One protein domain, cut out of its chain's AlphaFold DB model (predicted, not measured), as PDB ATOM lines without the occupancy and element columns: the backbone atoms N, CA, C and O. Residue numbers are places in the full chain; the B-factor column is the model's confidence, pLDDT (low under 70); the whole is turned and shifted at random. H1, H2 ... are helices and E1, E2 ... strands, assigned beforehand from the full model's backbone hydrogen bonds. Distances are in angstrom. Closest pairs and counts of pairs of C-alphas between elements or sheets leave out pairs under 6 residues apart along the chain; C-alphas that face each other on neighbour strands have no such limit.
ATOM      1  N   PHE A  99     213.888 141.346 202.158       88.06
ATOM      2  CA  PHE A  99     212.753 140.641 201.545       88.06
ATOM      3  C   PHE A  99     211.510 141.514 201.339       88.06
ATOM      4  O   PHE A  99     210.690 141.237 200.468       88.06
ATOM      5  N   THR A 100     211.382 142.596 202.112       81.62
ATOM      6  CA  THR A 100     210.278 143.564 201.989       81.62
ATOM      7  C   THR A 100     210.323 144.367 200.685       81.62
ATOM      8  O   THR A 100     209.296 144.886 200.232       81.62
ATOM      9  N   VAL A 101     211.508 144.460 200.076       76.75
ATOM     10  CA  VAL A 101     211.776 145.219 198.846       76.75
ATOM     11  C   VAL A 101     212.304 144.340 197.711       76.75
ATOM     12  O   VAL A 101     212.085 144.661 196.547       76.75
ATOM     13  N   SER A 102     212.939 143.211 198.031       82.75
ATOM     14  CA  SER A 102     213.436 142.221 197.076       82.75
ATOM     15  C   SER A 102     213.169 140.802 197.594       82.75
ATOM     16  O   SER A 102     214.013 140.216 198.276       82.75
ATOM     17  N   PRO A 103     211.980 140.229 197.322       82.50
ATOM     18  CA  PRO A 103     211.614 138.894 197.805       82.50
ATOM     19  C   PRO A 103     212.570 137.786 197.344       82.50
ATOM     20  O   PRO A 103     212.764 136.808 198.058       82.50
ATOM     21  N   ASP A 104     213.197 137.963 196.179       85.19
ATOM     22  CA  ASP A 104     214.098 136.988 195.557       85.19
ATOM     23  C   ASP A 104     215.584 137.275 195.857       85.19
ATOM     24  O   ASP A 104     216.473 136.816 195.140       85.19
ATOM     25  N   ILE A 105     215.884 138.011 196.937       89.06
ATOM     26  CA  ILE A 105     217.253 138.421 197.294       89.06
ATOM     27  C   ILE A 105     218.235 137.248 197.411       89.06
ATOM     28  O   ILE A 105     219.402 137.396 197.067       89.06
ATOM     29  N   HIS A 106     217.779 136.068 197.843       92.00
ATOM     30  CA  HIS A 106     218.635 134.881 197.884       92.00
ATOM     31  C   HIS A 106     219.096 134.442 196.496       92.00
ATOM     32  O   HIS A 106     220.252 134.070 196.327       92.00
ATOM     33  N   CYS A 107     218.203 134.499 195.510       90.19
ATOM     34  CA  CYS A 107     218.546 134.203 194.128       90.19
ATOM     35  C   CYS A 107     219.577 135.224 193.627       90.19
ATOM     36  O   CYS A 107     220.634 134.840 193.137       90.19
ATOM     37  N   LEU A 108     219.325 136.517 193.856       89.38
ATOM     38  CA  LEU A 108     220.203 137.598 193.397       89.38
ATOM     39  C   LEU A 108     221.608 137.518 194.001       89.38
ATOM     40  O   LEU A 108     222.594 137.636 193.284       89.38
ATOM     41  N   LEU A 109     221.719 137.249 195.302       91.94
ATOM     42  CA  LEU A 109     223.007 137.065 195.981       91.94
ATOM     43  C   LEU A 109     223.775 135.813 195.517       91.94
ATOM     44  O   LEU A 109     224.941 135.647 195.866       91.94
ATOM     45  N   ASN A 110     223.145 134.927 194.744       91.31
ATOM     46  CA  ASN A 110     223.791 133.784 194.101       91.31
ATOM     47  C   ASN A 110     224.093 134.025 192.615       91.31
ATOM     48  O   ASN A 110     224.518 133.088 191.951       91.31
ATOM     49  N   GLN A 111     223.840 135.230 192.101       88.75
ATOM     50  CA  GLN A 111     224.052 135.629 190.706       88.75
ATOM     51  C   GLN A 111     224.907 136.905 190.627       88.75
ATOM     52  O   GLN A 111     224.716 137.746 189.750       88.75
ATOM     53  N   THR A 112     225.823 137.093 191.579       87.88
ATOM     54  CA  THR A 112     226.640 138.312 191.691       87.88
ATOM     55  C   THR A 112     227.525 138.552 190.467       87.88
ATOM     56  O   THR A 112     227.839 139.690 190.147       87.88
ATOM     57  N   GLU A 113     227.886 137.494 189.747       86.31
ATOM     58  CA  GLU A 113     228.618 137.525 188.480       86.31
ATOM     59  C   GLU A 113     227.824 138.154 187.327       86.31
ATOM     60  O   GLU A 113     228.416 138.606 186.350       86.31
ATOM     61  N   ALA A 114     226.495 138.202 187.436       85.31
ATOM     62  CA  ALA A 114     225.627 138.846 186.456       85.31
ATOM     63  C   ALA A 114     225.439 140.347 186.735       85.31
ATOM     64  O   ALA A 114     224.734 141.023 185.982       85.31
ATOM     65  N   PHE A 115     226.008 140.875 187.825       85.62
ATOM     66  CA  PHE A 115     225.788 142.261 188.221       85.62
ATOM     67  C   PHE A 115     226.586 143.219 187.332       85.62
ATOM     68  O   PHE A 115     227.736 142.973 186.970       85.62
ATOM     69  N   LEU A 116     225.970 144.355 187.005       82.88
ATOM     70  CA  LEU A 116     226.659 145.475 186.360       82.88
ATOM     71  C   LEU A 116     227.621 146.155 187.354       82.88
ATOM     72  O   LEU A 116     227.431 146.017 188.565       82.88
ATOM     73  N   PRO A 117     228.584 146.981 186.885       84.81
ATOM     74  CA  PRO A 117     229.482 147.726 187.774       84.81
ATOM     75  C   PRO A 117     228.761 148.547 188.856       84.81
ATOM     76  O   PRO A 117     229.310 148.775 189.932       84.81
ATOM     77  N   VAL A 118     227.531 148.990 188.572       83.69
ATOM     78  CA  VAL A 118     226.585 149.538 189.547       83.69
ATOM     79  C   VAL A 118     225.203 148.984 189.219       83.69
ATOM     80  O   VAL A 118     224.734 149.139 188.092       83.69
ATOM     81  N   GLN A 119     224.533 148.371 190.197       78.88
ATOM     82  CA  GLN A 119     223.199 147.811 190.003       78.88
ATOM     83  C   GLN A 119     222.279 148.077 191.204       78.88
ATOM     84  O   GLN A 119     222.520 147.556 192.295       78.88
ATOM     85  N   PRO A 120     221.196 148.853 191.035       74.62
ATOM     86  CA  PRO A 120     220.155 148.953 192.047       74.62
ATOM     87  C   PRO A 120     219.263 147.702 191.999       74.62
ATOM     88  O   PRO A 120     218.624 147.426 190.988       74.62
ATOM     89  N   LEU A 121     219.209 146.933 193.091       65.44
ATOM     90  CA  LEU A 121     218.523 145.626 193.133       65.44
ATOM     91  C   LEU A 121     217.152 145.631 193.822       65.44
ATOM     92  O   LEU A 121     216.563 144.571 194.048       65.44
ATOM     93  N   SER A 122     216.614 146.802 194.159       64.19
ATOM     94  CA  SER A 122     215.261 146.897 194.710       64.19
ATOM     95  C   SER A 122     214.726 148.315 194.667       64.19
ATOM     96  O   SER A 122     215.378 149.206 195.217       64.19
ATOM     97  N   TRP A 123     213.515 148.525 194.141       62.44
ATOM     98  CA  TRP A 123     212.826 149.783 194.435       62.44
ATOM     99  C   TRP A 123     211.295 149.778 194.421       62.44
ATOM    100  O   TRP A 123     210.693 150.839 194.401       62.44
ATOM    101  N   VAL A 124     210.628 148.625 194.563       61.91
ATOM    102  CA  VAL A 124     209.181 148.613 194.864       61.91
ATOM    103  C   VAL A 124     208.908 147.848 196.153       61.91
ATOM    104  O   VAL A 124     208.896 146.615 196.180       61.91
ATOM    105  N   GLN A 125     208.644 148.592 197.233       61.06
ATOM    106  CA  GLN A 125     208.142 148.020 198.487       61.06
ATOM    107  C   GLN A 125     206.891 147.182 198.214       61.06
ATOM    108  O   GLN A 125     205.983 147.625 197.510       61.06
ATOM    109  N   GLN A 126     206.803 145.995 198.819       62.97
ATOM    110  CA  GLN A 126     205.662 145.094 198.627       62.97
ATOM    111  C   GLN A 126     204.309 145.776 198.903       62.97
ATOM    112  O   GLN A 126     203.333 145.515 198.205       62.97
ATOM    113  N   SER A 127     204.254 146.692 199.872       63.78
ATOM    114  CA  SER A 127     203.066 147.492 200.196       63.78
ATOM    115  C   SER A 127     202.660 148.462 199.080       63.78
ATOM    116  O   SER A 127     201.468 148.642 198.836       63.78
ATOM    117  N   LYS A 128     203.634 149.042 198.367       61.56
ATOM    118  CA  LYS A 128     203.410 149.968 197.246       61.56
ATOM    119  C   LYS A 128     202.968 149.258 195.968       61.56
ATOM    120  O   LYS A 128     202.351 149.894 195.124       61.56
ATOM    121  N   ARG A 129     203.152 147.935 195.860       61.66
ATOM    122  CA  ARG A 129     202.637 147.122 194.735       61.66
ATOM    123  C   ARG A 129     201.118 147.204 194.562       61.66
ATOM    124  O   ARG A 129     200.613 146.905 193.490       61.66
ATOM    125  N   LYS A 130     200.387 147.602 195.612       62.84
ATOM    126  CA  LYS A 130     198.933 147.816 195.561       62.84
ATOM    127  C   LYS A 130     198.529 149.105 194.838       62.84
ATOM    128  O   LYS A 130     197.347 149.300 194.583       62.84
ATOM    129  N   MET A 131     199.473 150.002 194.550       60.88
ATOM    130  CA  MET A 131     199.194 151.227 193.806       60.88
ATOM    131  C   MET A 131     199.151 150.916 192.308       60.88
ATOM    132  O   MET A 131     200.003 150.187 191.800       60.88
ATOM    133  N   GLU A 132     198.195 151.509 191.594       62.50
ATOM    134  CA  GLU A 132     197.960 151.235 190.171       62.50
ATOM    135  C   GLU A 132     199.222 151.430 189.309       62.50
ATOM    136  O   GLU A 132     199.518 150.598 188.453       62.50
ATOM    137  N   LEU A 133     200.030 152.453 189.618       53.47
ATOM    138  CA  LEU A 133     201.301 152.742 188.941       53.47
ATOM    139  C   LEU A 133     202.306 151.572 188.996       53.47
ATOM    140  O   LEU A 133     203.045 151.357 188.042       53.47
ATOM    141  N   PHE A 134     202.315 150.798 190.087       54.78
ATOM    142  CA  PHE A 134     203.238 149.672 190.289       54.78
ATOM    143  C   PHE A 134     202.616 148.309 189.969       54.78
ATOM    144  O   PHE A 134     203.337 147.332 189.790       54.78
ATOM    145  N   SER A 135     201.288 148.241 189.858       55.81
ATOM    146  CA  SER A 135     200.564 147.021 189.476       55.81
ATOM    147  C   SER A 135     200.834 146.571 188.034       55.81
ATOM    148  O   SER A 135     200.572 145.422 187.695       55.81
ATOM    149  N   ARG A 136     201.380 147.472 187.204       56.12
ATOM    150  CA  ARG A 136     201.758 147.235 185.800       56.12
ATOM    151  C   ARG A 136     203.263 147.019 185.600       56.12
ATOM    152  O   ARG A 136     203.719 146.985 184.465       56.12
ATOM    153  N   CYS A 137     204.047 146.954 186.679       55.25
ATOM    154  CA  CYS A 137     205.476 146.670 186.574       55.25
ATOM    155  C   CYS A 137     205.673 145.172 186.340       55.25
ATOM    156  O   CYS A 137     205.488 144.379 187.268       55.25
ATOM    157  N   ASP A 138     206.078 144.794 185.130       57.72
ATOM    158  CA  ASP A 138     206.613 143.459 184.885       57.72
ATOM    159  C   ASP A 138     207.948 143.317 185.625       57.72
ATOM    160  O   ASP A 138     208.787 144.221 185.622       57.72
ATOM    161  N   ALA A 139     208.139 142.198 186.323       63.06
ATOM    162  CA  ALA A 139     209.419 141.915 186.957       63.06
ATOM    163  C   ALA A 139     210.486 141.701 185.872       63.06
ATOM    164  O   ALA A 139     210.318 140.848 184.999       63.06
ATOM    165  N   SER A 140     211.603 142.423 185.957       69.50
ATOM    166  CA  SER A 140     212.791 142.115 185.156       69.50
ATOM    167  C   SER A 140     213.470 140.858 185.696       69.50
ATOM    168  O   SER A 140     213.254 140.476 186.848       69.50
ATOM    169  N   ASN A 141     214.330 140.227 184.895       74.25
ATOM    170  CA  ASN A 141     215.119 139.076 185.335       74.25
ATOM    171  C   ASN A 141     216.619 139.351 185.222       74.25
ATOM    172  O   ASN A 141     217.083 139.908 184.231       74.25
ATOM    173  N   LEU A 142     217.371 138.913 186.227       74.81
ATOM    174  CA  LEU A 142     218.828 138.953 186.281       74.81
ATOM    175  C   LEU A 142     219.333 137.554 186.622       74.81
ATOM    176  O   LEU A 142     219.061 137.065 187.715       74.81
ATOM    177  N   GLY A 143     219.994 136.879 185.680       73.31
ATOM    178  CA  GLY A 143     220.415 135.486 185.890       73.31
ATOM    179  C   GLY A 143     219.246 134.543 186.226       73.31
ATOM    180  O   GLY A 143     219.390 133.615 187.011       73.31
ATOM    181  N   GLY A 144     218.040 134.826 185.710       78.56
ATOM    182  CA  GLY A 144     216.815 134.086 186.050       78.56
ATOM    183  C   GLY A 144     216.167 134.463 187.392       78.56
ATOM    184  O   GLY A 144     215.112 133.929 187.728       78.56
ATOM    185  N   CYS A 145     216.744 135.403 188.145       82.00
ATOM    186  CA  CYS A 145     216.174 135.939 189.377       82.00
ATOM    187  C   CYS A 145     215.307 137.163 189.098       82.00
ATOM    188  O   CYS A 145     215.736 138.079 188.395       82.00
ATOM    189  N   ARG A 146     214.122 137.232 189.705       78.81
ATOM    190  CA  ARG A 146     213.237 138.388 189.530       78.81
ATOM    191  C   ARG A 146     213.787 139.612 190.259       78.81
ATOM    192  O   ARG A 146     214.133 139.547 191.439       78.81
ATOM    193  N   VAL A 147     213.783 140.746 189.573       75.75
ATOM    194  CA  VAL A 147     214.130 142.062 190.108       75.75
ATOM    195  C   VAL A 147     212.940 142.992 189.919       75.75
ATOM    196  O   VAL A 147     212.352 143.076 188.842       75.75
ATOM    197  N   TRP A 148     212.589 143.708 190.984       68.38
ATOM    198  CA  TRP A 148     211.490 144.667 190.986       68.38
ATOM    199  C   TRP A 148     212.067 146.085 190.966       68.38
ATOM    200  O   TRP A 148     212.528 146.590 191.996       68.38
ATOM    201  N   VAL A 149     212.060 146.704 189.787       65.31
ATOM    202  CA  VAL A 149     212.572 148.063 189.543       65.31
ATOM    203  C   VAL A 149     211.394 148.985 189.227       65.31
ATOM    204  O   VAL A 149     210.435 148.559 188.586       65.31
ATOM    205  N   GLU A 150     211.430 150.237 189.693       57.19
ATOM    206  CA  GLU A 150     210.421 151.218 189.278       57.19
ATOM    207  C   GLU A 150     210.593 151.558 187.784       57.19
ATOM    208  O   GLU A 150     211.724 151.746 187.329       57.19
ATOM    209  N   PRO A 151     209.505 151.754 187.017       51.69
ATOM    210  CA  PRO A 151     209.587 152.090 185.592       51.69
ATOM    211  C   PRO A 151     210.366 153.385 185.330       51.69
ATOM    212  O   PRO A 151     210.981 153.549 184.284       51.69
ATOM    213  N   VAL A 152     210.383 154.301 186.304       48.91
ATOM    214  CA  VAL A 152     211.040 155.612 186.190       48.91
ATOM    215  C   VAL A 152     212.572 155.501 186.150       48.91
ATOM    216  O   VAL A 152     213.237 156.406 185.655       48.91
ATOM    217  N   THR A 153     213.141 154.387 186.626       45.25
ATOM    218  CA  THR A 153     214.579 154.069 186.511       45.25
ATOM    219  C   THR A 153     214.896 153.123 185.349       45.25
ATOM    220  O   THR A 153     216.066 152.953 185.021       45.25
ATOM    221  N   ALA A 154     213.880 152.579 184.670       44.78
ATOM    222  CA  ALA A 154     214.025 151.806 183.433       44.78
ATOM    223  C   ALA A 154     214.142 152.692 182.177       44.78
ATOM    224  O   ALA A 154     214.164 152.184 181.062       44.78
TER     225      ALA A 154
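What this domain is: This is residues 99 to 154 of the 177 residues of the protein "Hypothetical protein" of Chrysotila carterae (UniProt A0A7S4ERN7). There is little regular structure here: a small two-stranded hairpin, E1 and E2, with the short helix H1 near E2, while a long loop, residues 109 to 131, leads to the short helix H2 at one far end. The 56 printed residues hold H1, H2, E1 and E2 in that order, with E1 and E2 antiparallel; the class is mixed, with 14 residues in named elements. The whole is compact, radius of gyration of the C-alphas 11.2 A, yet elongated, spanning 34 by 21 by 16 A.

How they stand to each other: H1, residues 105 to 108, is apart from H2, residues 132 to 135; both are too short for an O i to N i+4 pair, and each has its one O i to N i+3 pair within range. E1, residues 140 to 142, and E2, residues 145 to 147, form an antiparallel hairpin at 133 degrees, with N 142 and O 145 2.8 A apart, within hydrogen-bond range. The closest C-alphas of H1 and E2, Cys 107 and Cys 145, are 5.6 A apart. H2 and E2 are apart.

Where its parts are: H1 begins at C-alpha 105 (217.253, 138.421, 197.294). E1 measures 6.9 A; E2 measures 6.5 A and ends at C-alpha 147 (214.130, 142.062, 190.108).

The domain as a whole: The farthest C-alphas, Glu 113 and Glu 132, are 33.6 A apart. The printed part has no cut; the link H1 to H2 is long. Residues 121 to 140 and 148 to 154 have pLDDT under 70.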